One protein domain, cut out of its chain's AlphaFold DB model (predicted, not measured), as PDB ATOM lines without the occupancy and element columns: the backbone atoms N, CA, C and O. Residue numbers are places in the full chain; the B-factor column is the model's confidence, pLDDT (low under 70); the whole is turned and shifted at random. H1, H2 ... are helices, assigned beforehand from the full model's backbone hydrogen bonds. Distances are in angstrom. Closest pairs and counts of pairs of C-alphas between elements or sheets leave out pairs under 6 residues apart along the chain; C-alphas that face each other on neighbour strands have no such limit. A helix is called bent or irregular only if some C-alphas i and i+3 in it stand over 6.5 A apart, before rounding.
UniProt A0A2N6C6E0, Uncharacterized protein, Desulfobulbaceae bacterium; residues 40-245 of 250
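Overview. This is residues 40 to 245 of the 250 residues of an uncharacterized protein of Desulfobulbaceae bacterium (UniProt A0A2N6C6E0). Look for an elongated bundle of long helices: H1, H5, H8 and H4 form a four-helix core, joined round in that order, with H2 packed on H1 and H6 packed on H5 and partly on H8. The short helices H3 and H7 lie at opposite ends of the bundle. The printed part has 206 residues, with eight named helices, H1 to H8 in chain order, and no named strand; the class is all helix. It is compact, with a radius of gyration of the C-alphas of 18.2 A, and spans 53 by 32 by 32 A.

Arrangement. Begin with the longest helix, H5, residues 145 to 174. It touches H6, residues 181 to 205, in a helical hairpin: the closest C-alphas, of Gly 166 and Gly 189, are 3.8 A apart, and the two run opposite ways at a shallow tilt of 22 degrees. H5 touches H1, residues 40 to 66, closest at the C-alphas of Asn 61 and Ile 154, 5.5 A. H5 also touches H8, residues 223 to 243, the same way at a shallow tilt of 8 degrees, closest at Ala 167 and Leu 242, 6.0 A between C-alphas. H6 touches H8 with residues 193 to 204 alone; the C-alphas of Leu 193 and Asp 243 come closest, at 6.4 A. H1 and H2, residues 74 to 98, form the other helical hairpin, with the C-alphas of Gly 59 and Gly 82 closest at 3.8 A. H4, residues 116 to 136, touches H1, closest at the C-alphas of His 46 and Thr 121, 6.9 A, and H8, at those of Val 131 and Ala 234, 5.8 A. These six helices make an up and down bundle, each running against the one before it in the chain. H3, residues 100 to 107, is near H1, and H7, residues 207 to 217, is near H5. H2 and H6 are apart. In H1 to H6 and H8 every O i to N i+4 pair is within hydrogen-bond range; in H7 it is 5 of 7.

Along the chain. Find C-alpha 40 at (131.433, 174.797, 119.819), where H1 begins; it runs 38.9 A to C-alpha 66. H2 and H6 each run 35.5 A, H4 30.2 A. H5 runs 43.8 A from C-alpha 145 at (91.901, 162.428, 140.918). H3 measures 10.2 A and H7 13.8 A; H7 is irregular, with C-alphas 214 and 217 7.2 A apart. H8 runs 30.3 A to C-alpha 243 at (121.982, 173.857, 137.500).

Size, cuts and confidence. The C-alphas of Ala 108 and Glu 215, 56.3 A apart, are the two farthest apart. The printed part has no cut and no long link. Its mean pLDDT is 92.1, and residue 142 is under 70.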
ATOM      1  N   MET A  40     132.788 174.496 120.292       77.75
ATOM      2  CA  MET A  40     131.433 174.797 119.819       77.75
ATOM      3  C   MET A  40     130.595 173.539 119.584       77.75
ATOM      4  O   MET A  40     129.394 173.538 119.854       77.75
ATOM      5  N   SER A  41     131.222 172.454 119.117       79.19
ATOM      6  CA  SER A  41     130.538 171.177 118.909       79.19
ATOM      7  C   SER A  41     129.878 170.643 120.183       79.19
ATOM      8  O   SER A  41     128.734 170.204 120.122       79.19
ATOM      9  N   SER A  42     130.526 170.754 121.348       79.75
ATOM     10  CA  SER A  42     129.971 170.299 122.629       79.75
ATOM     11  C   SER A  42     128.779 171.158 123.071       79.75
ATOM     12  O   SER A  42     127.784 170.627 123.556       79.75
ATOM     13  N   HIS A  43     128.819 172.473 122.840       84.00
ATOM     14  CA  HIS A  43     127.684 173.360 123.131       84.00
ATOM     15  C   HIS A  43     126.476 173.054 122.245       84.00
ATOM     16  O   HIS A  43     125.358 172.906 122.740       84.00
ATOM     17  N   HIS A  44     126.694 172.905 120.935       87.25
ATOM     18  CA  HIS A  44     125.635 172.497 120.013       87.25
ATOM     19  C   HIS A  44     125.051 171.141 120.401       87.25
ATOM     20  O   HIS A  44     123.834 170.979 120.396       87.25
ATOM     21  N   GLN A  45     125.903 170.207 120.813       89.00
ATOM     22  CA  GLN A  45     125.487 168.903 121.295       89.00
ATOM     23  C   GLN A  45     124.549 169.006 122.509       89.00
ATOM     24  O   GLN A  45     123.487 168.385 122.507       89.00
ATOM     25  N   HIS A  46     124.888 169.818 123.515       90.31
ATOM     26  CA  HIS A  46     124.019 170.043 124.676       90.31
ATOM     27  C   HIS A  46     122.691 170.699 124.302       90.31
ATOM     28  O   HIS A  46     121.641 170.272 124.780       90.31
ATOM     29  N   MET A  47     122.717 171.709 123.430       92.56
ATOM     30  CA  MET A  47     121.492 172.371 122.979       92.56
ATOM     31  C   MET A  47     120.575 171.406 122.225       92.56
ATOM     32  O   MET A  47     119.371 171.403 122.473       92.56
ATOM     33  N   MET A  48     121.134 170.563 121.352       95.69
ATOM     34  CA  MET A  48     120.372 169.547 120.620       95.69
ATOM     35  C   MET A  48     119.810 168.479 121.555       95.69
ATOM     36  O   MET A  48     118.650 168.100 121.412       95.69
ATOM     37  N   LEU A  49     120.589 168.046 122.547       96.06
ATOM     38  CA  LEU A  49     120.146 167.099 123.564       96.06
ATOM     39  C   LEU A  49     118.960 167.658 124.366       96.06
ATOM     40  O   LEU A  49     117.915 167.016 124.473       96.06
ATOM     41  N   ASN A  50     119.094 168.891 124.864       96.94
ATOM     42  CA  ASN A  50     118.043 169.578 125.609       96.94
ATOM     43  C   ASN A  50     116.802 169.833 124.748       96.94
ATOM     44  O   ASN A  50     115.683 169.679 125.230       96.94
ATOM     45  N   HIS A  51     116.983 170.194 123.476       98.12
ATOM     46  CA  HIS A  51     115.879 170.402 122.544       98.12
ATOM     47  C   HIS A  51     115.119 169.101 122.264       98.12
ATOM     48  O   HIS A  51     113.896 169.072 122.387       98.12
ATOM     49  N   ALA A  52     115.834 168.018 121.953       98.31
ATOM     50  CA  ALA A  52     115.243 166.707 121.711       98.31
ATOM     51  C   ALA A  52     114.447 166.214 122.927       98.31
ATOM     52  O   ALA A  52     113.310 165.757 122.799       98.31
ATOM     53  N   PHE A  53     115.017 166.365 124.124       98.62
ATOM     54  CA  PHE A  53     114.333 166.020 125.362       98.62
ATOM     55  C   PHE A  53     113.098 166.906 125.604       98.62
ATOM     56  O   PHE A  53     112.023 166.370 125.863       98.62
ATOM     57  N   GLY A  54     113.205 168.226 125.405       98.50
ATOM     58  CA  GLY A  54     112.079 169.164 125.492       98.50
ATOM     59  C   GLY A  54     110.926 168.816 124.545       98.50
ATOM     60  O   GLY A  54     109.781 168.755 124.979       98.50
ATOM     61  N   MET A  55     111.216 168.456 123.287       98.69
ATOM     62  CA  MET A  55     110.192 167.958 122.353       98.69
ATOM     63  C   MET A  55     109.466 166.723 122.893       98.69
ATOM     64  O   MET A  55     108.273 166.535 122.657       98.69
ATOM     65  N   THR A  56     110.192 165.857 123.599       98.56
ATOM     66  CA  THR A  56     109.615 164.642 124.172       98.56
ATOM     67  C   THR A  56     108.680 164.990 125.336       98.56
ATOM     68  O   THR A  56     107.575 164.454 125.395       98.56
ATOM     69  N   LEU A  57     109.076 165.923 126.214       98.50
ATOM     70  CA  LEU A  57     108.251 166.428 127.324       98.50
ATOM     71  C   LEU A  57     106.947 167.062 126.825       98.50
ATOM     72  O   LEU A  57     105.868 166.676 127.280       98.50
ATOM     73  N   GLU A  58     107.032 167.959 125.842       98.31
ATOM     74  CA  GLU A  58     105.862 168.604 125.239       98.31
ATOM     75  C   GLU A  58     104.949 167.573 124.560       98.31
ATOM     76  O   GLU A  58     103.724 167.608 124.706       98.31
ATOM     77  N   GLY A  59     105.541 166.576 123.898       98.19
ATOM     78  CA  GLY A  59     104.798 165.464 123.321       98.19
ATOM     79  C   GLY A  59     104.004 164.667 124.363       98.19
ATOM     80  O   GLY A  59     102.826 164.375 124.147       98.19
ATOM     81  N   TYR A  60     104.598 164.375 125.525       97.56
ATOM     82  CA  TYR A  60     103.880 163.746 126.638       97.56
ATOM     83  C   TYR A  60     102.807 164.657 127.238       97.56
ATOM     84  O   TYR A  60     101.738 164.158 127.581       97.56
ATOM     85  N   ASN A  61     103.034 165.971 127.318       96.88
ATOM     86  CA  ASN A  61     102.011 166.926 127.758       96.88
ATOM     87  C   ASN A  61     100.784 166.890 126.841       96.88
ATOM     88  O   ASN A  61      99.657 166.812 127.325       96.88
ATOM     89  N   LEU A  62     100.990 166.872 125.523       96.19
ATOM     90  CA  LEU A  62      99.910 166.772 124.539       96.19
ATOM     91  C   LEU A  62      99.142 165.447 124.643       96.19
ATOM     92  O   LEU A  62      97.913 165.449 124.599       96.19
ATOM     93  N   VAL A  63      99.843 164.324 124.839       94.88
ATOM     94  CA  VAL A  63      99.195 163.021 125.068       94.88
ATOM     95  C   VAL A  63      98.411 163.020 126.384       94.88
ATOM     96  O   VAL A  63      97.277 162.545 126.417       94.88
ATOM     97  N   MET A  64      98.969 163.579 127.462       93.12
ATOM     98  CA  MET A  64      98.278 163.701 128.748       93.12
ATOM     99  C   MET A  64      97.023 164.565 128.652       93.12
ATOM    100  O   MET A  64      96.018 164.191 129.251       93.12
ATOM    101  N   MET A  65      97.064 165.675 127.907       91.44
ATOM    102  CA  MET A  65      95.904 166.540 127.674       91.44
ATOM    103  C   MET A  65      94.842 165.851 126.817       91.44
ATOM    104  O   MET A  65      93.674 165.866 127.184       91.44
ATOM    105  N   GLY A  66      95.232 165.191 125.721       91.12
ATOM    106  CA  GLY A  66      94.280 164.464 124.879       91.12
ATOM    107  C   GLY A  66      93.632 163.267 125.589       91.12
ATOM    108  O   GLY A  66      92.497 162.919 125.298       91.12
ATOM    109  N   ASN A  67      94.301 162.681 126.586       88.88
ATOM    110  CA  ASN A  67      93.721 161.645 127.448       88.88
ATOM    111  C   ASN A  67      92.706 162.176 128.480       88.88
ATOM    112  O   ASN A  67      92.128 161.370 129.204       88.88
ATOM    113  N   MET A  68      92.502 163.495 128.590       86.38
ATOM    114  CA  MET A  68      91.518 164.071 129.520       86.38
ATOM    115  C   MET A  68      90.082 164.063 128.971       86.38
ATOM    116  O   MET A  68      89.169 164.415 129.716       86.38
ATOM    117  N   ASP A  69      89.878 163.681 127.701       84.25
ATOM    118  CA  ASP A  69      88.566 163.599 127.034       84.25
ATOM    119  C   ASP A  69      87.717 164.886 127.191       84.25
ATOM    120  O   ASP A  69      86.492 164.843 127.358       84.25
ATOM    121  N   MET A  70      88.366 166.059 127.185       83.06
ATOM    122  CA  MET A  70      87.695 167.342 127.427       83.06
ATOM    123  C   MET A  70      87.050 167.928 126.166       83.06
ATOM    124  O   MET A  70      86.113 168.724 126.278       83.06
ATOM    125  N   ALA A  71      87.540 167.580 124.972       86.88
ATOM    126  CA  ALA A  71      87.069 168.143 123.711       86.88
ATOM    127  C   ALA A  71      87.284 167.179 122.530       86.88
ATOM    128  O   ALA A  71      88.325 167.169 121.866       86.88
ATOM    129  N   MET A  72      86.224 166.434 122.197       78.00
ATOM    130  CA  MET A  72      86.200 165.489 121.077       78.00
ATOM    131  C   MET A  72      86.680 166.141 119.765       78.00
ATOM    132  O   MET A  72      86.171 167.180 119.346       78.00
ATOM    133  N   GLY A  73      87.675 165.526 119.120       81.25
ATOM    134  CA  GLY A  73      88.341 166.017 117.904       81.25
ATOM    135  C   GLY A  73      89.602 166.854 118.160       81.25
ATOM    136  O   GLY A  73      90.570 166.733 117.410       81.25
ATOM    137  N   VAL A  74      89.646 167.641 119.241       90.50
ATOM    138  CA  VAL A  74      90.888 168.297 119.693       90.50
ATOM    139  C   VAL A  74      91.784 167.275 120.387       90.50
ATOM    140  O   VAL A  74      92.981 167.238 120.112       90.50
ATOM    141  N   ASP A  75      91.193 166.395 121.196       91.88
ATOM    142  CA  ASP A  75      91.897 165.348 121.941       91.88
ATOM    143  C   ASP A  75      92.660 164.378 121.021       91.88
ATOM    144  O   ASP A  75      93.836 164.088 121.243       91.88
ATOM    145  N   GLU A  76      92.033 163.933 119.924       93.19
ATOM    146  CA  GLU A  76      92.664 163.041 118.940       93.19
ATOM    147  C   GLU A  76      93.843 163.719 118.232       93.19
ATOM    148  O   GLU A  76      94.920 163.133 118.106       93.19
ATOM    149  N   SER A  77      93.664 164.978 117.820       95.12
ATOM    150  CA  SER A  77      94.724 165.771 117.193       95.12
ATOM    151  C   SER A  77      95.890 166.019 118.156       95.12
ATOM    152  O   SER A  77      97.050 165.853 117.778       95.12
ATOM    153  N   ALA A  78      95.594 166.342 119.421       95.19
ATOM    154  CA  ALA A  78      96.593 166.528 120.469       95.19
ATOM    155  C   ALA A  78      97.392 165.242 120.710       95.19
ATOM    156  O   ALA A  78      98.620 165.277 120.682       95.19
ATOM    157  N   MET A  79      96.729 164.088 120.844       94.94
ATOM    158  CA  MET A  79      97.419 162.802 120.982       94.94
ATOM    159  C   MET A  79      98.259 162.457 119.748       94.94
ATOM    160  O   MET A  79      99.392 161.997 119.885       94.94
ATOM    161  N   ALA A  80      97.736 162.662 118.535       96.62
ATOM    162  CA  ALA A  80      98.466 162.377 117.302       96.62
ATOM    163  C   ALA A  80      99.729 163.243 117.177       96.62
ATOM    164  O   ALA A  80     100.810 162.727 116.875       96.62
ATOM    165  N   HIS A  81      99.613 164.543 117.463       97.94
ATOM    166  CA  HIS A  81     100.750 165.458 117.466       97.94
ATOM    167  C   HIS A  81     101.736 165.113 118.589       97.94
ATOM    168  O   HIS A  81     102.933 164.993 118.332       97.94
ATOM    169  N   GLY A  82     101.244 164.840 119.797       97.81
ATOM    170  CA  GLY A  82     102.073 164.446 120.930       97.81
ATOM    171  C   GLY A  82     102.898 163.190 120.649       97.81
ATOM    172  O   GLY A  82     104.112 163.187 120.839       97.81
ATOM    173  N   ASN A  83     102.284 162.156 120.067       98.12
ATOM    174  CA  ASN A  83     102.986 160.940 119.645       98.12
ATOM    175  C   ASN A  83     104.048 161.209 118.565       98.12
ATOM    176  O   ASN A  83     105.121 160.601 118.582       98.12
ATOM    177  N   MET A  84     103.776 162.124 117.629       98.56
ATOM    178  CA  MET A  84     104.762 162.545 116.630       98.56
ATOM    179  C   MET A  84     105.957 163.245 117.285       98.56
ATOM    180  O   MET A  84     107.100 162.949 116.932       98.56
ATOM    181  N   MET A  85     105.710 164.132 118.251       98.69
ATOM    182  CA  MET A  85     106.760 164.834 118.988       98.69
ATOM    183  C   MET A  85     107.595 163.879 119.840       98.69
ATOM    184  O   MET A  85     108.818 163.932 119.751       98.69
ATOM    185  N   ILE A  86     106.970 162.941 120.563       98.62
ATOM    186  CA  ILE A  86     107.674 161.896 121.329       98.62
ATOM    187  C   ILE A  86     108.587 161.088 120.403       98.62
ATOM    188  O   ILE A  86     109.770 160.904 120.694       98.62
ATOM    189  N   LYS A  87     108.063 160.634 119.257       98.50
ATOM    190  CA  LYS A  87     108.833 159.869 118.271       98.50
ATOM    191  C   LYS A  87     110.021 160.669 117.732       98.50
ATOM    192  O   LYS A  87     111.139 160.158 117.709       98.50
ATOM    193  N   ASN A  88     109.784 161.902 117.288       98.50
ATOM    194  CA  ASN A  88     110.820 162.737 116.679       98.50
ATOM    195  C   ASN A  88     111.867 163.186 117.708       98.50
ATOM    196  O   ASN A  88     113.058 163.125 117.415       98.50
ATOM    197  N   GLY A  89     111.435 163.567 118.913       98.44
ATOM    198  CA  GLY A  89     112.304 163.909 120.038       98.44
ATOM    199  C   GLY A  89     113.190 162.732 120.436       98.44
ATOM    200  O   GLY A  89     114.406 162.876 120.483       98.44
ATOM    201  N   THR A  90     112.624 161.529 120.576       98.44
ATOM    202  CA  THR A  90     113.396 160.312 120.892       98.44
ATOM    203  C   THR A  90     114.406 159.961 119.796       98.44
ATOM    204  O   THR A  90     115.551 159.608 120.087       98.44
ATOM    205  N   ALA A  91     114.013 160.080 118.523       98.19
ATOM    206  CA  ALA A  91     114.910 159.832 117.395       98.19
ATOM    207  C   ALA A  91     116.063 160.846 117.350       98.19
ATOM    208  O   ALA A  91     117.217 160.457 117.188       98.19
ATOM    209  N   MET A  92     115.766 162.132 117.552       98.19
ATOM    210  CA  MET A  92     116.772 163.191 117.618       98.19
ATOM    211  C   MET A  92     117.706 163.008 118.815       98.19
ATOM    212  O   MET A  92     118.914 163.166 118.666       98.19
ATOM    213  N   PHE A  93     117.175 162.635 119.980       98.06
ATOM    214  CA  PHE A  93     117.959 162.349 121.179       98.06
ATOM    215  C   PHE A  93     118.946 161.204 120.923       98.06
ATOM    216  O   PHE A  93     120.135 161.311 121.223       98.06
ATOM    217  N   THR A  94     118.457 160.127 120.303       97.38
ATOM    218  CA  THR A  94     119.266 158.957 119.939       97.38
ATOM    219  C   THR A  94     120.359 159.326 118.937       97.38
ATOM    220  O   THR A  94     121.517 158.993 119.165       97.38
ATOM    221  N   GLU A  95     120.027 160.054 117.866       96.44
ATOM    222  CA  GLU A  95     121.015 160.520 116.880       96.44
ATOM    223  C   GLU A  95     122.048 161.454 117.518       96.44
ATOM    224  O   GLU A  95     123.240 161.359 117.244       96.44
ATOM    225  N   THR A  96     121.610 162.323 118.426       94.94
ATOM    226  CA  THR A  96     122.494 163.212 119.180       94.94
ATOM    227  C   THR A  96     123.487 162.365 119.983       94.94
ATOM    228  O   THR A  96     124.692 162.523 119.822       94.94
ATOM    229  N   MET A  97     123.034 161.390 120.775       95.12
ATOM    230  CA  MET A  97     123.914 160.638 121.683       95.12
ATOM    231  C   MET A  97     124.651 159.440 121.079       95.12
ATOM    232  O   MET A  97     125.610 158.968 121.683       95.12
ATOM    233  N   SER A  98     124.211 158.922 119.935       93.81
ATOM    234  CA  SER A  98     124.761 157.698 119.326       93.81
ATOM    235  C   SER A  98     125.050 157.833 117.829       93.81
ATOM    236  O   SER A  98     125.456 156.863 117.199       93.81
ATOM    237  N   GLY A  99     124.812 159.003 117.234       93.00
ATOM    238  CA  GLY A  99     125.053 159.248 115.818       93.00
ATOM    239  C   GLY A  99     126.520 159.512 115.492       93.00
ATOM    240  O   GLY A  99     127.383 159.654 116.366       93.00
ATOM    241  N   LYS A 100     126.792 159.665 114.192       92.94
ATOM    242  CA  LYS A 100     128.156 159.823 113.652       92.94
ATOM    243  C   LYS A 100     128.909 161.015 114.245       92.94
ATOM    244  O   LYS A 100     130.135 160.988 114.322       92.94
ATOM    245  N   THR A 101     128.193 162.065 114.646       89.56
ATOM    246  CA  THR A 101     128.795 163.245 115.281       89.56
ATOM    247  C   THR A 101     129.368 162.903 116.657       89.56
ATOM    248  O   THR A 101     130.526 163.228 116.912       89.56
ATOM    249  N   MET A 102     128.616 162.200 117.515       92.25
ATOM    250  CA  MET A 102     129.111 161.757 118.827       92.25
ATOM    251  C   MET A 102     130.267 160.766 118.676       92.25
ATOM    252  O   MET A 102     131.293 160.914 119.339       92.25
ATOM    253  N   GLU A 103     130.143 159.803 117.757       90.81
ATOM    254  CA  GLU A 103     131.227 158.863 117.441       90.81
ATOM    255  C   GLU A 103     132.498 159.606 117.002       90.81
ATOM    256  O   GLU A 103     133.598 159.326 117.482       90.81
ATOM    257  N   GLY A 104     132.353 160.607 116.128       89.00
ATOM    258  CA  GLY A 104     133.449 161.467 115.692       89.00
ATOM    259  C   GLY A 104     134.102 162.230 116.846       89.00
ATOM    260  O   GLY A 104     135.329 162.296 116.913       89.00
ATOM    261  N   MET A 105     133.310 162.756 117.788       87.12
ATOM    262  CA  MET A 105     133.822 163.420 118.995       87.12
ATOM    263  C   MET A 105     134.626 162.454 119.875       87.12
ATOM    264  O   MET A 105     135.723 162.803 120.318       87.12
ATOM    265  N   HIS A 106     134.135 161.228 120.084       88.62
ATOM    266  CA  HIS A 106     134.862 160.190 120.824       88.62
ATOM    267  C   HIS A 106     136.181 159.821 120.137       88.62
ATOM    268  O   HIS A 106     137.224 159.768 120.791       88.62
ATOM    269  N   HIS A 107     136.171 159.643 118.814       87.44
ATOM    270  CA  HIS A 107     137.382 159.377 118.032       87.44
ATOM    271  C   HIS A 107     138.388 160.534 118.056       87.44
ATOM    272  O   HIS A 107     139.594 160.290 118.022       87.44
ATOM    273  N   ALA A 108     137.916 161.777 118.170       84.69
ATOM    274  CA  ALA A 108     138.748 162.968 118.321       84.69
ATOM    275  C   ALA A 108     139.327 163.146 119.741       84.69
ATOM    276  O   ALA A 108     139.952 164.165 120.028       84.69
ATOM    277  N   GLY A 109     139.144 162.166 120.635       79.81
ATOM    278  CA  GLY A 109     139.723 162.166 121.977       79.81
ATOM    279  C   GLY A 109     138.815 162.729 123.070       79.81
ATOM    280  O   GLY A 109     139.238 162.754 124.225       79.81
ATOM    281  N   LYS A 110     137.567 163.107 122.755       80.69
ATOM    282  CA  LYS A 110     136.559 163.497 123.754       80.69
ATOM    283  C   LYS A 110     135.891 162.274 124.385       80.69
ATOM    284  O   LYS A 110     134.679 162.087 124.327       80.69
ATOM    285  N   ASP A 111     136.711 161.391 124.935       81.00
ATOM    286  CA  ASP A 111     136.258 160.213 125.668       81.00
ATOM    287  C   ASP A 111     135.600 160.669 126.986       81.00
ATOM    288  O   ASP A 111     136.249 161.399 127.738       81.00
ATOM    289  N   PRO A 112     134.356 160.263 127.313       81.25
ATOM    290  CA  PRO A 112     133.711 160.631 128.576       81.25
ATOM    291  C   PRO A 112     134.495 160.181 129.821       81.25
ATOM    292  O   PRO A 112     134.276 160.713 130.901       81.25
ATOM    293  N   MET A 113     135.443 159.248 129.702       83.06
ATOM    294  CA  MET A 113     136.346 158.883 130.800       83.06
ATOM    295  C   MET A 113     137.489 159.885 131.025       83.06
ATOM    296  O   MET A 113     138.193 159.798 132.030       83.06
ATOM    297  N   LYS A 114     137.726 160.799 130.077       81.81
ATOM    298  CA  LYS A 114     138.890 161.701 130.050       81.81
ATOM    299  C   LYS A 114     138.517 163.174 129.899       81.81
ATOM    300  O   LYS A 114     139.284 164.026 130.331       81.81
ATOM    301  N   ASP A 115     137.367 163.463 129.299       82.56
ATOM    302  CA  ASP A 115     136.830 164.804 129.087       82.56
ATOM    303  C   ASP A 115     135.650 165.040 130.053       82.56
ATOM    304  O   ASP A 115     134.591 164.425 129.888       82.56
ATOM    305  N   PRO A 116     135.803 165.922 131.063       84.38
ATOM    306  CA  PRO A 116     134.751 166.213 132.035       84.38
ATOM    307  C   PRO A 116     133.452 166.746 131.425       84.38
ATOM    308  O   PRO A 116     132.377 166.432 131.935       84.38
ATOM    309  N   ALA A 117     133.523 167.525 130.339       83.31
ATOM    310  CA  ALA A 117     132.320 168.014 129.675       83.31
ATOM    311  C   ALA A 117     131.592 166.866 128.987       83.31
ATOM    312  O   ALA A 117     130.380 166.742 129.141       83.31
ATOM    313  N   MET A 118     132.314 165.965 128.317       88.00
ATOM    314  CA  MET A 118     131.671 164.780 127.752       88.00
ATOM    315  C   MET A 118     131.128 163.825 128.813       88.00
ATOM    316  O   MET A 118     130.035 163.287 128.629       88.00
ATOM    317  N   ALA A 119     131.832 163.643 129.931       89.62
ATOM    318  CA  ALA A 119     131.323 162.885 131.072       89.62
ATOM    319  C   ALA A 119     129.985 163.460 131.557       89.62
ATOM    320  O   ALA A 119     129.016 162.728 131.766       89.62
ATOM    321  N   TYR A 120     129.922 164.788 131.681       90.38
ATOM    322  CA  TYR A 120     128.717 165.504 132.060       90.38
ATOM    323  C   TYR A 120     127.597 165.348 131.016       90.38
ATOM    324  O   TYR A 120     126.473 165.031 131.398       90.38
ATOM    325  N   THR A 121     127.885 165.464 129.712       91.19
ATOM    326  CA  THR A 121     126.911 165.218 128.627       91.19
ATOM    327  C   THR A 121     126.278 163.837 128.732       91.19
ATOM    328  O   THR A 121     125.057 163.715 128.671       91.19
ATOM    329  N   HIS A 122     127.093 162.793 128.917       93.94
ATOM    330  CA  HIS A 122     126.602 161.418 129.050       93.94
ATOM    331  C   HIS A 122     125.768 161.237 130.318       93.94
ATOM    332  O   HIS A 122     124.692 160.650 130.254       93.94
ATOM    333  N   LYS A 123     126.206 161.807 131.447       95.62
ATOM    334  CA  LYS A 123     125.451 161.774 132.707       95.62
ATOM    335  C   LYS A 123     124.097 162.481 132.582       95.62
ATOM    336  O   LYS A 123     123.092 161.956 133.056       95.62
ATOM    337  N   LEU A 124     124.054 163.651 131.944       95.75
ATOM    338  CA  LEU A 124     122.814 164.389 131.694       95.75
ATOM    339  C   LEU A 124     121.870 163.580 130.798       95.75
ATOM    340  O   LEU A 124     120.708 163.395 131.155       95.75
ATOM    341  N   ALA A 125     122.384 163.044 129.689       97.31
ATOM    342  CA  ALA A 125     121.608 162.221 128.771       97.31
ATOM    343  C   ALA A 125     121.038 160.968 129.456       97.31
ATOM    344  O   ALA A 125     119.866 160.644 129.279       97.31
ATOM    345  N   GLU A 126     121.828 160.290 130.291       98.00
ATOM    346  CA  GLU A 126     121.374 159.135 131.069       98.00
ATOM    347  C   GLU A 126     120.157 159.489 131.937       98.00
ATOM    348  O   GLU A 126     119.161 158.766 131.938       98.00
ATOM    349  N   LYS A 127     120.193 160.622 132.654       98.44
ATOM    350  CA  LYS A 127     119.070 161.027 133.518       98.44
ATOM    351  C   LYS A 127     117.852 161.490 132.725       98.44
ATOM    352  O   LYS A 127     116.730 161.194 133.128       98.44
ATOM    353  N   GLN A 128     118.052 162.139 131.581       98.50
ATOM    354  CA  GLN A 128     116.958 162.488 130.671       98.50
ATOM    355  C   GLN A 128     116.266 161.235 130.113       98.50
ATOM    356  O   GLN A 128     115.037 161.177 130.113       98.50
ATOM    357  N   LEU A 129     117.025 160.192 129.748       98.31
ATOM    358  CA  LEU A 129     116.464 158.902 129.325       98.31
ATOM    359  C   LEU A 129     115.613 158.253 130.416       98.31
ATOM    360  O   LEU A 129     114.542 157.743 130.110       98.31
ATOM    361  N   VAL A 130     116.029 158.316 131.686       98.56
ATOM    362  CA  VAL A 130     115.213 157.800 132.800       98.56
ATOM    363  C   VAL A 130     113.856 158.511 132.869       98.56
ATOM    364  O   VAL A 130     112.835 157.856 133.068       98.56
ATOM    365  N   VAL A 131     113.816 159.835 132.670       98.56
ATOM    366  CA  VAL A 131     112.551 160.591 132.636       98.56
ATOM    367  C   VAL A 131     111.697 160.181 131.435       98.56
ATOM    368  O   VAL A 131     110.509 159.920 131.609       98.56
ATOM    369  N   MET A 132     112.285 160.074 130.238       98.44
ATOM    370  CA  MET A 132     111.575 159.623 129.030       98.44
ATOM    371  C   MET A 132     110.988 158.217 129.215       98.44
ATOM    372  O   MET A 132     109.818 157.988 128.914       98.44
ATOM    373  N   ASP A 133     111.773 157.293 129.770       98.19
ATOM    374  CA  ASP A 133     111.371 155.914 130.046       98.19
ATOM    375  C   ASP A 133     110.241 155.821 131.064       98.19
ATOM    376  O   ASP A 133     109.383 154.940 130.949       98.19
ATOM    377  N   LEU A 134     110.262 156.683 132.084       97.94
ATOM    378  CA  LEU A 134     109.154 156.803 133.015       97.94
ATOM    379  C   LEU A 134     107.939 157.303 132.242       97.94
ATOM    380  O   LEU A 134     107.000 156.535 132.096       97.94
ATOM    381  N   LEU A 135     107.976 158.495 131.641       96.75
ATOM    382  CA  LEU A 135     106.841 159.064 130.901       96.75
ATOM    383  C   LEU A 135     106.214 158.087 129.880       96.75
ATOM    384  O   LEU A 135     104.992 158.005 129.791       96.75
ATOM    385  N   ALA A 136     107.017 157.274 129.185       96.25
ATOM    386  CA  ALA A 136     106.546 156.226 128.271       96.25
ATOM    387  C   ALA A 136     105.689 155.133 128.935       96.25
ATOM    388  O   ALA A 136     104.840 154.524 128.285       96.25
ATOM    389  N   LYS A 137     105.936 154.861 130.215       95.06
ATOM    390  CA  LYS A 137     105.255 153.863 131.051       95.06
ATOM    391  C   LYS A 137     104.192 154.497 131.948       95.06
ATOM    392  O   LYS A 137     103.677 153.816 132.836       95.06
ATOM    393  N   MET A 138     103.884 155.781 131.753       88.50
ATOM    394  CA  MET A 138     102.894 156.472 132.564       88.50
ATOM    395  C   MET A 138     101.544 155.748 132.468       88.50
ATOM    396  O   MET A 138     101.062 155.494 131.359       88.50
ATOM    397  N   PRO A 139     100.924 155.394 133.607       81.00
ATOM    398  CA  PRO A 139      99.617 154.763 133.589       81.00
ATOM    399  C   PRO A 139      98.589 155.741 133.021       81.00
ATOM    400  O   PRO A 139      98.596 156.925 133.362       81.00
ATOM    401  N   LYS A 140      97.671 155.240 132.187       78.44
ATOM    402  CA  LYS A 140      96.482 156.013 131.821       78.44
ATOM    403  C   LYS A 140      95.697 156.287 133.102       78.44
ATOM    404  O   LYS A 140      95.428 155.352 133.854       78.44
ATOM    405  N   MET A 141      95.358 157.545 133.358       76.75
ATOM    406  CA  MET A 141      94.593 157.904 134.546       76.75
ATOM    407  C   MET A 141      93.130 158.156 134.202       76.75
ATOM    408  O   MET A 141      92.814 158.726 133.159       76.75
ATOM    409  N   ASP A 142      92.251 157.712 135.097       69.69
ATOM    410  CA  ASP A 142      90.809 157.919 134.994       69.69
ATOM    411  C   ASP A 142      90.412 159.353 135.406       69.69
ATOM    412  O   ASP A 142      91.231 160.169 135.839       69.69
ATOM    413  N   THR A 143      89.124 159.677 135.291       70.31
ATOM    414  CA  THR A 143      88.583 160.995 135.652       70.31
ATOM    415  C   THR A 143      88.729 161.317 137.151       70.31
ATOM    416  O   THR A 143      88.993 160.460 137.996       70.31
ATOM    417  N   GLY A 144      88.569 162.595 137.514       76.75
ATOM    418  CA  GLY A 144      88.667 163.048 138.906       76.75
ATOM    419  C   GLY A 144      90.117 163.192 139.375       76.75
ATOM    420  O   GLY A 144      90.838 164.048 138.866       76.75
ATOM    421  N   LEU A 145      90.545 162.373 140.344       74.31
ATOM    422  CA  LEU A 145      91.901 162.428 140.918       74.31
ATOM    423  C   LEU A 145      92.991 162.247 139.847       74.31
ATOM    424  O   LEU A 145      94.034 162.892 139.923       74.31
ATOM    425  N   GLY A 146      92.732 161.437 138.817       81.56
ATOM    426  CA  GLY A 146      93.666 161.257 137.707       81.56
ATOM    427  C   GLY A 146      93.928 162.537 136.914       81.56
ATOM    428  O   GLY A 146      95.070 162.799 136.544       81.56
ATOM    429  N   MET A 147      92.924 163.409 136.753       84.62
ATOM    430  CA  MET A 147      93.133 164.714 136.115       84.62
ATOM    431  C   MET A 147      94.036 165.612 136.955       84.62
ATOM    432  O   MET A 147      94.902 166.283 136.400       84.62
ATOM    433  N   ALA A 148      93.858 165.642 138.279       87.38
ATOM    434  CA  ALA A 148      94.717 166.439 139.154       87.38
ATOM    435  C   ALA A 148      96.182 165.989 139.040       87.38
ATOM    436  O   ALA A 148      97.070 166.826 138.889       87.38
ATOM    437  N   ILE A 149      96.424 164.676 139.009       88.75
ATOM    438  CA  ILE A 149      97.770 164.117 138.850       88.75
ATOM    439  C   ILE A 149      98.331 164.398 137.441       88.75
ATOM    440  O   ILE A 149      99.487 164.801 137.335       88.75
ATOM    441  N   HIS A 150      97.535 164.293 136.366       90.19
ATOM    442  CA  HIS A 150      97.974 164.707 135.019       90.19
ATOM    443  C   HIS A 150      98.414 166.178 134.994       90.19
ATOM    444  O   HIS A 150      99.467 166.494 134.444       90.19
ATOM    445  N   HIS A 151      97.647 167.084 135.611       90.69
ATOM    446  CA  HIS A 151      98.043 168.492 135.703       90.69
ATOM    447  C   HIS A 151      99.366 168.654 136.457       90.69
ATOM    448  O   HIS A 151     100.209 169.442 136.036       90.69
ATOM    449  N   GLN A 152      99.591 167.889 137.529       93.12
ATOM    450  CA  GLN A 152     100.882 167.903 138.217       93.12
ATOM    451  C   GLN A 152     102.022 167.436 137.310       93.12
ATOM    452  O   GLN A 152     103.055 168.093 137.267       93.12
ATOM    453  N   HIS A 153     101.846 166.348 136.557       95.25
ATOM    454  CA  HIS A 153     102.867 165.861 135.622       95.25
ATOM    455  C   HIS A 153     103.176 166.876 134.522       95.25
ATOM    456  O   HIS A 153     104.348 167.113 134.239       95.25
ATOM    457  N   ILE A 154     102.153 167.533 133.966       96.44
ATOM    458  CA  ILE A 154     102.326 168.618 132.988       96.44
ATOM    459  C   ILE A 154     103.130 169.771 133.599       96.44
ATOM    460  O   ILE A 154     104.070 170.265 132.983       96.44
ATOM    461  N   MET A 155     102.815 170.173 134.831       97.69
ATOM    462  CA  MET A 155     103.526 171.257 135.513       97.69
ATOM    463  C   MET A 155     104.973 170.883 135.875       97.69
ATOM    464  O   MET A 155     105.861 171.732 135.794       97.69
ATOM    465  N   LEU A 156     105.240 169.619 136.219       98.00
ATOM    466  CA  LEU A 156     106.600 169.121 136.435       98.00
ATOM    467  C   LEU A 156     107.407 169.091 135.129       98.00
ATOM    468  O   LEU A 156     108.563 169.517 135.110       98.00
ATOM    469  N   ASN A 157     106.794 168.647 134.027       98.38
ATOM    470  CA  ASN A 157     107.402 168.712 132.697       98.38
ATOM    471  C   ASN A 157     107.706 170.164 132.310       98.38
ATOM    472  O   ASN A 157     108.803 170.450 131.843       98.38
ATOM    473  N   HIS A 158     106.786 171.090 132.586       98.44
ATOM    474  CA  HIS A 158     106.986 172.512 132.325       98.44
ATOM    475  C   HIS A 158     108.140 173.113 133.143       98.44
ATOM    476  O   HIS A 158     108.958 173.867 132.613       98.44
ATOM    477  N   ALA A 159     108.260 172.751 134.426       98.38
ATOM    478  CA  ALA A 159     109.412 173.140 135.240       98.38
ATOM    479  C   ALA A 159     110.727 172.680 134.591       98.38
ATOM    480  O   ALA A 159     111.692 173.440 134.514       98.38
ATOM    481  N   LEU A 160     110.747 171.459 134.061       98.00
ATOM    482  CA  LEU A 160     111.917 170.916 133.390       98.00
ATOM    483  C   LEU A 160     112.213 171.620 132.056       98.00
ATOM    484  O   LEU A 160     113.363 171.966 131.808       98.00
ATOM    485  N   GLU A 161     111.201 171.916 131.239       98.56
ATOM    486  CA  GLU A 161     111.339 172.708 130.004       98.56
ATOM    487  C   GLU A 161     111.926 174.100 130.271       98.56
ATOM    488  O   GLU A 161     112.836 174.536 129.561       98.56
ATOM    489  N   MET A 162     111.473 174.776 131.332       98.44
ATOM    490  CA  MET A 162     112.057 176.051 131.757       98.44
ATOM    491  C   MET A 162     113.539 175.906 132.108       98.44
ATOM    492  O   MET A 162     114.344 176.749 131.714       98.44
ATOM    493  N   ALA A 163     113.927 174.841 132.811       98.06
ATOM    494  CA  ALA A 163     115.331 174.603 133.126       98.06
ATOM    495  C   ALA A 163     116.171 174.289 131.881       98.06
ATOM    496  O   ALA A 163     117.290 174.782 131.776       98.06
ATOM    497  N   LEU A 164     115.643 173.526 130.918       97.75
ATOM    498  CA  LEU A 164     116.323 173.246 129.645       97.75
ATOM    499  C   LEU A 164     116.563 174.537 128.853       97.75
ATOM    500  O   LEU A 164     117.670 174.770 128.364       97.75
ATOM    501  N   GLY A 165     115.544 175.399 128.767       97.38
ATOM    502  CA  GLY A 165     115.666 176.726 128.165       97.38
ATOM    503  C   GLY A 165     116.683 177.597 128.901       97.38
ATOM    504  O   GLY A 165     117.567 178.175 128.272       97.38
ATOM    505  N   GLY A 166     116.618 177.614 130.234       96.38
ATOM    506  CA  GLY A 166     117.543 178.361 131.079       96.38
ATOM    507  C   GLY A 166     118.997 177.924 130.910       96.38
ATOM    508  O   GLY A 166     119.873 178.766 130.719       96.38
ATOM    509  N   ALA A 167     119.249 176.615 130.896       94.75
ATOM    510  CA  ALA A 167     120.566 176.038 130.654       94.75
ATOM    511  C   ALA A 167     121.102 176.398 129.259       94.75
ATOM    512  O   ALA A 167     122.263 176.777 129.122       94.75
ATOM    513  N   ASN A 168     120.253 176.352 128.227       94.88
ATOM    514  CA  ASN A 168     120.634 176.756 126.873       94.88
ATOM    515  C   ASN A 168     120.985 178.249 126.794       94.88
ATOM    516  O   ASN A 168     122.025 178.594 126.240       94.88
ATOM    517  N   SER A 169     120.167 179.134 127.372       94.81
ATOM    518  CA  SER A 169     120.458 180.575 127.422       94.81
ATOM    519  C   SER A 169     121.733 180.878 128.204       94.81
ATOM    520  O   SER A 169     122.541 181.699 127.772       94.81
ATOM    521  N   PHE A 170     121.938 180.181 129.323       92.88
ATOM    522  CA  PHE A 170     123.141 180.303 130.133       92.88
ATOM    523  C   PHE A 170     124.392 179.911 129.338       92.88
ATOM    524  O   PHE A 170     125.311 180.720 129.228       92.88
ATOM    525  N   MET A 171     124.395 178.724 128.724       89.56
ATOM    526  CA  MET A 171     125.487 178.259 127.863       89.56
ATOM    527  C   MET A 171     125.769 179.228 126.715       89.56
ATOM    528  O   MET A 171     126.921 179.588 126.496       89.56
ATOM    529  N   LEU A 172     124.728 179.671 126.002       89.88
ATOM    530  CA  LEU A 172     124.867 180.593 124.874       89.88
ATOM    531  C   LEU A 172     125.535 181.905 125.292       89.88
ATOM    532  O   LEU A 172     126.464 182.353 124.625       89.88
ATOM    533  N   GLY A 173     125.107 182.498 126.410       90.56
ATOM    534  CA  GLY A 173     125.712 183.733 126.905       90.56
ATOM    535  C   GLY A 173     127.169 183.556 127.338       90.56
ATOM    536  O   GLY A 173     127.989 184.451 127.162       90.56
ATOM    537  N   GLN A 174     127.543 182.378 127.836       88.00
ATOM    538  CA  GLN A 174     128.932 182.096 128.202       88.00
ATOM    539  C   GLN A 174     129.884 181.951 127.013       88.00
ATOM    540  O   GLN A 174     131.098 181.963 127.208       88.00
ATOM    541  N   MET A 175     129.365 181.855 125.789       85.25
ATOM    542  CA  MET A 175     130.200 181.790 124.592       85.25
ATOM    543  C   MET A 175     130.879 183.124 124.270       85.25
ATOM    544  O   MET A 175     131.804 183.129 123.467       85.25
ATOM    545  N   GLY A 176     130.440 184.249 124.851       86.06
ATOM    546  CA  GLY A 176     131.120 185.541 124.704       86.06
ATOM    547  C   GLY A 176     131.097 186.117 123.279       86.06
ATOM    548  O   GLY A 176     131.992 186.882 122.911       86.06
ATOM    549  N   MET A 177     130.134 185.709 122.445       85.50
ATOM    550  CA  MET A 177     130.067 186.093 121.029       85.50
ATOM    551  C   MET A 177     129.403 187.459 120.799       85.50
ATOM    552  O   MET A 177     129.581 188.052 119.733       85.50
ATOM    553  N   ALA A 178     128.626 187.963 121.759       89.50
ATOM    554  CA  ALA A 178     127.835 189.182 121.632       89.50
ATOM    555  C   ALA A 178     127.776 189.953 122.965       89.50
ATOM    556  O   ALA A 178     126.778 189.922 123.692       89.50
ATOM    557  N   LYS A 179     128.843 190.714 123.258       86.31
ATOM    558  CA  LYS A 179     128.981 191.515 124.489       86.31
ATOM    559  C   LYS A 179     127.711 192.324 124.802       86.31
ATOM    560  O   LYS A 179     127.200 193.051 123.952       86.31
ATOM    561  N   GLY A 180     127.231 192.223 126.040       87.00
ATOM    562  CA  GLY A 180     125.990 192.840 126.520       87.00
ATOM    563  C   GLY A 180     124.744 191.966 126.329       87.00
ATOM    564  O   GLY A 180     123.935 191.876 127.245       87.00
ATOM    565  N   VAL A 181     124.602 191.266 125.197       93.31
ATOM    566  CA  VAL A 181     123.552 190.238 125.021       93.31
ATOM    567  C   VAL A 181     123.920 188.965 125.786       93.31
ATOM    568  O   VAL A 181     123.050 188.316 126.368       93.31
ATOM    569  N   ASP A 182     125.211 188.651 125.838       92.06
ATOM    570  CA  ASP A 182     125.770 187.539 126.603       92.06
ATOM    571  C   ASP A 182     125.433 187.642 128.099       92.06
ATOM    572  O   ASP A 182     124.916 186.689 128.682       92.06
ATOM    573  N   ASP A 183     125.623 188.823 128.701       92.81
ATOM    574  CA  ASP A 183     125.329 189.068 130.121       92.81
ATOM    575  C   ASP A 183     123.836 188.872 130.429       92.81
ATOM    576  O   ASP A 183     123.479 188.210 131.405       92.81
ATOM    577  N   ILE A 184     122.962 189.377 129.548       95.75
ATOM    578  CA  ILE A 184     121.507 189.192 129.651       95.75
ATOM    579  C   ILE A 184     121.146 187.707 129.526       95.75
ATOM    580  O   ILE A 184     120.302 187.216 130.272       95.75
ATOM    581  N   SER A 185     121.783 186.980 128.607       95.44
ATOM    582  CA  SER A 185     121.519 185.554 128.382       95.44
ATOM    583  C   SER A 185     121.940 184.708 129.584       95.44
ATOM    584  O   SER A 185     121.192 183.827 130.012       95.44
ATOM    585  N   VAL A 186     123.090 185.027 130.191       93.31
ATOM    586  CA  VAL A 186     123.561 184.406 131.437       93.31
ATOM    587  C   VAL A 186     122.606 184.696 132.594       93.31
ATOM    588  O   VAL A 186     122.215 183.770 133.308       93.31
ATOM    589  N   GLU A 187     122.215 185.957 132.794       94.94
ATOM    590  CA  GLU A 187     121.302 186.348 133.872       94.94
ATOM    591  C   GLU A 187     119.927 185.691 133.710       94.94
ATOM    592  O   GLU A 187     119.411 185.078 134.651       94.94
ATOM    593  N   HIS A 188     119.358 185.756 132.506       97.06
ATOM    594  CA  HIS A 188     118.068 185.155 132.196       97.06
ATOM    595  C   HIS A 188     118.106 183.634 132.359       97.06
ATOM    596  O   HIS A 188     117.218 183.067 132.996       97.06
ATOM    597  N   GLY A 189     119.169 182.981 131.880       95.94
ATOM    598  CA  GLY A 189     119.352 181.541 132.030       95.94
ATOM    599  C   GLY A 189     119.365 181.094 133.493       95.94
ATOM    600  O   GLY A 189     118.629 180.184 133.879       95.94
ATOM    601  N   ARG A 190     120.113 181.804 134.351       95.31
ATOM    602  CA  ARG A 190     120.129 181.554 135.804       95.31
ATOM    603  C   ARG A 190     118.772 181.800 136.460       95.31
ATOM    604  O   ARG A 190     118.370 181.046 137.344       95.31
ATOM    605  N   MET A 191     118.063 182.848 136.042       97.62
ATOM    606  CA  MET A 191     116.722 183.139 136.545       97.62
ATOM    607  C   MET A 191     115.740 182.016 136.192       97.62
ATOM    608  O   MET A 191     114.976 181.589 137.056       97.62
ATOM    609  N   MET A 192     115.780 181.507 134.960       98.12
ATOM    610  CA  MET A 192     114.935 180.394 134.523       98.12
ATOM    611  C   MET A 192     115.227 179.109 135.303       98.12
ATOM    612  O   MET A 192     114.285 178.485 135.779       98.12
ATOM    613  N   LEU A 193     116.501 178.753 135.512       96.69
ATOM    614  CA  LEU A 193     116.894 177.594 136.332       96.69
ATOM    615  C   LEU A 193     116.367 177.709 137.771       96.69
ATOM    616  O   LEU A 193     115.755 176.781 138.303       96.69
ATOM    617  N   LYS A 194     116.519 178.891 138.381       96.94
ATOM    618  CA  LYS A 194     115.988 179.172 139.719       96.94
ATOM    619  C   LYS A 194     114.462 179.060 139.770       96.94
ATOM    620  O   LYS A 194     113.925 178.459 140.700       96.94
ATOM    621  N   ASN A 195     113.761 179.638 138.797       98.06
ATOM    622  CA  ASN A 195     112.299 179.611 138.743       98.06
ATOM    623  C   ASN A 195     111.768 178.198 138.481       98.06
ATOM    624  O   ASN A 195     110.780 177.803 139.093       98.06
ATOM    625  N   ALA A 196     112.446 177.422 137.636       98.12
ATOM    626  CA  ALA A 196     112.159 176.012 137.417       98.12
ATOM    627  C   ALA A 196     112.248 175.211 138.716       98.12
ATOM    628  O   ALA A 196     111.327 174.464 139.044       98.12
ATOM    629  N   ARG A 197     113.316 175.416 139.499       97.81
ATOM    630  CA  ARG A 197     113.469 174.758 140.800       97.81
ATOM    631  C   ARG A 197     112.372 175.163 141.782       97.81
ATOM    632  O   ARG A 197     111.771 174.294 142.402       97.81
ATOM    633  N   ALA A 198     112.076 176.457 141.877       97.81
ATOM    634  CA  ALA A 198     111.010 176.953 142.745       97.81
ATOM    635  C   ALA A 198     109.636 176.375 142.362       97.81
ATOM    636  O   ALA A 198     108.877 175.978 143.241       97.81
ATOM    637  N   LEU A 199     109.333 176.283 141.061       98.19
ATOM    638  CA  LEU A 199     108.092 175.675 140.587       98.19
ATOM    639  C   LEU A 199     108.033 174.180 140.924       98.19
ATOM    640  O   LEU A 199     107.005 173.705 141.398       98.19
ATOM    641  N   PHE A 200     109.123 173.443 140.703       98.12
ATOM    642  CA  PHE A 200     109.205 172.028 141.062       98.12
ATOM    643  C   PHE A 200     108.931 171.812 142.559       98.12
ATOM    644  O   PHE A 200     108.112 170.967 142.927       98.12
ATOM    645  N   ASP A 201     109.583 172.603 143.414       97.62
ATOM    646  CA  ASP A 201     109.440 172.505 144.866       97.62
ATOM    647  C   ASP A 201     108.001 172.844 145.306       97.62
ATOM    648  O   ASP A 201     107.447 172.139 146.150       97.62
ATOM    649  N   GLU A 202     107.357 173.841 144.688       97.25
ATOM    650  CA  GLU A 202     105.945 174.173 144.926       97.25
ATOM    651  C   GLU A 202     105.005 173.018 144.535       97.25
ATOM    652  O   GLU A 202     104.084 172.684 145.275       97.25
ATOM    653  N   ILE A 203     105.246 172.343 143.407       96.06
ATOM    654  CA  ILE A 203     104.401 171.215 142.980       96.06
ATOM    655  C   ILE A 203     104.548 170.018 143.926       96.06
ATOM    656  O   ILE A 203     103.553 169.364 144.248       96.06
ATOM    657  N   MET A 204     105.776 169.713 144.357       95.50
ATOM    658  CA  MET A 204     106.080 168.504 145.133       95.50
ATOM    659  C   MET A 204     105.954 168.679 146.646       95.50
ATOM    660  O   MET A 204     105.755 167.692 147.354       95.50
ATOM    661  N   SER A 205     106.054 169.908 147.144       94.06
ATOM    662  CA  SER A 205     106.029 170.215 148.580       94.06
ATOM    663  C   SER A 205     104.955 171.232 148.968       94.06
ATOM    664  O   SER A 205     104.780 171.499 150.157       94.06
ATOM    665  N   GLY A 206     104.232 171.799 147.999       93.12
ATOM    666  CA  GLY A 206     103.177 172.777 148.241       93.12
ATOM    667  C   GLY A 206     101.901 172.177 148.828       93.12
ATOM    668  O   GLY A 206     101.727 170.958 148.959       93.12
ATOM    669  N   GLU A 207     100.973 173.070 149.169       92.62
ATOM    670  CA  GLU A 207      99.739 172.748 149.896       92.62
ATOM    671  C   GLU A 207      98.911 171.663 149.194       92.62
ATOM    672  O   GLU A 207      98.424 170.738 149.843       92.62
ATOM    673  N   THR A 208      98.815 171.722 147.862       90.00
ATOM    674  CA  THR A 208      98.052 170.753 147.064       90.00
ATOM    675  C   THR A 208      98.588 169.328 147.222       90.00
ATOM    676  O   THR A 208      97.803 168.413 147.477       90.00
ATOM    677  N   MET A 209      99.909 169.118 147.125       91.81
ATOM    678  CA  MET A 209     100.518 167.790 147.299       91.81
ATOM    679  C   MET A 209     100.339 167.277 148.729       91.81
ATOM    680  O   MET A 209      99.966 166.122 148.935       91.81
ATOM    681  N   MET A 210     100.539 168.149 149.720       92.44
ATOM    682  CA  MET A 210     100.362 167.790 151.129       92.44
ATOM    683  C   MET A 210      98.918 167.400 151.443       92.44
ATOM    684  O   MET A 210      98.683 166.406 152.131       92.44
ATOM    685  N   LYS A 211      97.945 168.128 150.893       90.62
ATOM    686  CA  LYS A 211      96.525 167.800 151.023       90.62
ATOM    687  C   LYS A 211      96.201 166.444 150.396       90.62
ATOM    688  O   LYS A 211      95.561 165.620 151.041       90.62
ATOM    689  N   MET A 212      96.704 166.169 149.192       87.44
ATOM    690  CA  MET A 212      96.531 164.860 148.550       87.44
ATOM    691  C   MET A 212      97.083 163.717 149.414       87.44
ATOM    692  O   MET A 212      96.414 162.692 149.586       87.44
ATOM    693  N   HIS A 213      98.263 163.886 150.019       90.62
ATOM    694  CA  HIS A 213      98.819 162.884 150.937       90.62
ATOM    695  C   HIS A 213      97.944 162.674 152.176       90.62
ATOM    696  O   HIS A 213      97.723 161.529 152.569       90.62
ATOM    697  N   GLN A 214      97.408 163.749 152.760       88.88
ATOM    698  CA  GLN A 214      96.491 163.682 153.907       88.88
ATOM    699  C   GLN A 214      95.169 162.981 153.566       88.88
ATOM    700  O   GLN A 214      94.617 162.271 154.403       88.88
ATOM    701  N   GLU A 215      94.696 163.119 152.328       87.25
ATOM    702  CA  GLU A 215      93.488 162.465 151.809       87.25
ATOM    703  C   GLU A 215      93.719 160.990 151.408       87.25
ATOM    704  O   GLU A 215      92.860 160.358 150.796       87.25
ATOM    705  N   GLY A 216      94.863 160.404 151.784       78.25
ATOM    706  CA  GLY A 216      95.145 158.972 151.641       78.25
ATOM    707  C   GLY A 216      95.852 158.581 150.343       78.25
ATOM    708  O   GLY A 216      96.089 157.394 150.106       78.25
ATOM    709  N   THR A 217      96.256 159.551 149.521       83.19
ATOM    710  CA  THR A 217      96.964 159.295 148.255       83.19
ATOM    711  C   THR A 217      98.486 159.325 148.411       83.19
ATOM    712  O   THR A 217      99.193 159.652 147.474       83.19
ATOM    713  N   ALA A 218      99.025 158.991 149.584       83.38
ATOM    714  CA  ALA A 218     100.470 158.971 149.808       83.38
ATOM    715  C   ALA A 218     101.190 157.903 148.941       83.38
ATOM    716  O   ALA A 218     100.595 156.875 148.605       83.38
ATOM    717  N   PRO A 219     102.497 158.064 148.633       81.19
ATOM    718  CA  PRO A 219     103.260 157.107 147.815       81.19
ATOM    719  C   PRO A 219     103.263 155.659 148.329       81.19
ATOM    720  O   PRO A 219     103.460 154.724 147.555       81.19
ATOM    721  N   GLY A 220     103.081 155.457 149.637       82.75
ATOM    722  CA  GLY A 220     103.003 154.126 150.246       82.75
ATOM    723  C   GLY A 220     101.631 153.454 150.123       82.75
ATOM    724  O   GLY A 220     101.533 152.251 150.337       82.75
ATOM    725  N   SER A 221     100.581 154.213 149.796       84.81
ATOM    726  CA  SER A 221      99.190 153.745 149.755       84.81
ATOM    727  C   SER A 221      98.534 153.861 148.376       84.81
ATOM    728  O   SER A 221      97.469 153.287 148.171       84.81
ATOM    729  N   ASN A 222      99.149 154.577 147.428       87.88
ATOM    730  CA  ASN A 222      98.617 154.795 146.087       87.88
ATOM    731  C   ASN A 222      99.709 154.607 145.019       87.88
ATOM    732  O   ASN A 222     100.722 155.308 145.024       87.88
ATOM    733  N   GLU A 223      99.494 153.672 144.089       89.06
ATOM    734  CA  GLU A 223     100.459 153.330 143.035       89.06
ATOM    735  C   GLU A 223     100.730 154.500 142.079       89.06
ATOM    736  O   GLU A 223     101.883 154.779 141.753       89.06
ATOM    737  N   THR A 224      99.696 155.251 141.695       88.69
ATOM    738  CA  THR A 224      99.827 156.431 140.831       88.69
ATOM    739  C   THR A 224     100.627 157.546 141.507       88.69
ATOM    740  O   THR A 224     101.469 158.182 140.869       88.69
ATOM    741  N   MET A 225     100.437 157.774 142.810       91.31
ATOM    742  CA  MET A 225     101.255 158.742 143.547       91.31
ATOM    743  C   MET A 225     102.690 158.241 143.734       91.31
ATOM    744  O   MET A 225     103.631 159.021 143.605       91.31
ATOM    745  N   ASN A 226     102.884 156.945 143.990       92.25
ATOM    746  CA  ASN A 226     104.219 156.342 144.027       92.25
ATOM    747  C   ASN A 226     104.969 156.596 142.716       92.25
ATOM    748  O   ASN A 226     106.114 157.041 142.713       92.25
ATOM    749  N   TYR A 227     104.280 156.358 141.604       93.44
ATOM    750  CA  TYR A 227     104.782 156.620 140.271       93.44
ATOM    751  C   TYR A 227     105.092 158.112 140.057       93.44
ATOM    752  O   TYR A 227     106.165 158.451 139.565       93.44
ATOM    753  N   THR A 228     104.205 159.006 140.501       93.88
ATOM    754  CA  THR A 228     104.406 160.466 140.449       93.88
ATOM    755  C   THR A 228     105.674 160.892 141.184       93.88
ATOM    756  O   THR A 228     106.454 161.675 140.654       93.88
ATOM    757  N   HIS A 229     105.927 160.336 142.373       95.56
ATOM    758  CA  HIS A 229     107.144 160.612 143.141       95.56
ATOM    759  C   HIS A 229     108.402 160.090 142.445       95.56
ATOM    760  O   HIS A 229     109.396 160.805 142.401       95.56
ATOM    761  N   LYS A 230     108.355 158.898 141.838       97.06
ATOM    762  CA  LYS A 230     109.476 158.365 141.040       97.06
ATOM    763  C   LYS A 230     109.796 159.245 139.834       97.06
ATOM    764  O   LYS A 230     110.966 159.506 139.563       97.06
ATOM    765  N   LEU A 231     108.769 159.704 139.118       97.31
ATOM    766  CA  LEU A 231     108.931 160.633 138.001       97.31
ATOM    767  C   LEU A 231     109.544 161.954 138.476       97.31
ATOM    768  O   LEU A 231     110.544 162.392 137.911       97.31
ATOM    769  N   ALA A 232     109.002 162.536 139.546       97.62
ATOM    770  CA  ALA A 232     109.509 163.776 140.116       97.62
ATOM    771  C   ALA A 232     110.967 163.644 140.585       97.62
ATOM    772  O   ALA A 232     111.781 164.520 140.310       97.62
ATOM    773  N   GLU A 233     111.336 162.537 141.234       98.38
ATOM    774  CA  GLU A 233     112.718 162.277 141.647       98.38
ATOM    775  C   GLU A 233     113.670 162.222 140.442       98.38
ATOM    776  O   GLU A 233     114.731 162.850 140.462       98.38
ATOM    777  N   ALA A 234     113.285 161.534 139.364       98.50
ATOM    778  CA  ALA A 234     114.079 161.493 138.137       98.50
ATOM    779  C   ALA A 234     114.216 162.884 137.491       98.50
ATOM    780  O   ALA A 234     115.312 163.281 137.091       98.50
ATOM    781  N   GLN A 235     113.132 163.661 137.440       98.44
ATOM    782  CA  GLN A 235     113.149 165.033 136.921       98.44
ATOM    783  C   GLN A 235     114.026 165.955 137.778       98.44
ATOM    784  O   GLN A 235     114.768 166.771 137.232       98.44
ATOM    785  N   LEU A 236     114.016 165.789 139.103       98.25
ATOM    786  CA  LEU A 236     114.871 166.539 140.023       98.25
ATOM    787  C   LEU A 236     116.359 166.273 139.779       98.25
ATOM    788  O   LEU A 236     117.174 167.192 139.887       98.25
ATOM    789  N   GLN A 237     116.726 165.040 139.425       98.31
ATOM    790  CA  GLN A 237     118.103 164.712 139.049       98.31
ATOM    791  C   GLN A 237     118.525 165.458 137.777       98.31
ATOM    792  O   GLN A 237     119.636 165.983 137.731       98.31
ATOM    793  N   VAL A 238     117.641 165.569 136.777       98.19
ATOM    794  CA  VAL A 238     117.915 166.362 135.568       98.19
ATOM    795  C   VAL A 238     118.016 167.853 135.902       98.19
ATOM    796  O   VAL A 238     118.991 168.481 135.504       98.19
ATOM    797  N   LEU A 239     117.075 168.410 136.675       97.19
ATOM    798  CA  LEU A 239     117.123 169.809 137.133       97.19
ATOM    799  C   LEU A 239     118.435 170.135 137.849       97.19
ATOM    800  O   LEU A 239     119.042 171.167 137.588       97.19
ATOM    801  N   THR A 240     118.871 169.242 138.738       96.12
ATOM    802  CA  THR A 240     120.113 169.411 139.500       96.12
ATOM    803  C   THR A 240     121.320 169.422 138.570       96.12
ATOM    804  O   THR A 240     122.164 170.298 138.695       96.12
ATOM    805  N   LEU A 241     121.376 168.512 137.592       95.62
ATOM    806  CA  LEU A 241     122.454 168.528 136.604       95.62
ATOM    807  C   LEU A 241     122.448 169.827 135.797       95.62
ATOM    808  O   LEU A 241     123.489 170.459 135.702       95.62
ATOM    809  N   LEU A 242     121.292 170.268 135.289       94.81
ATOM    810  CA  LEU A 242     121.184 171.511 134.518       94.81
ATOM    811  C   LEU A 242     121.652 172.753 135.301       94.81
ATOM    812  O   LEU A 242     122.213 173.660 134.692       94.81
ATOM    813  N   ASP A 243     121.466 172.788 136.624       89.94
ATOM    814  CA  ASP A 243     121.982 173.857 137.500       89.94
ATOM    815  C   ASP A 243     123.499 173.738 137.754       89.94
ATOM    816  O   ASP A 243     124.210 174.738 137.861       89.94
ATOM    817  N   GLU A 244     124.017 172.507 137.783       88.44
ATOM    818  CA  GLU A 244     125.446 172.180 137.872       88.44
ATOM    819  C   GLU A 244     126.175 172.260 136.523       88.44
ATOM    820  O   GLU A 244     127.373 171.958 136.461       88.44
ATOM    821  N   MET A 245     125.472 172.627 135.445       82.38
ATOM    822  CA  MET A 245     126.015 172.616 134.095       82.38
ATOM    823  C   MET A 245     127.352 173.364 134.066       82.38
ATOM    824  O   MET A 245     127.389 174.541 134.446       82.38
TER     825      MET A 245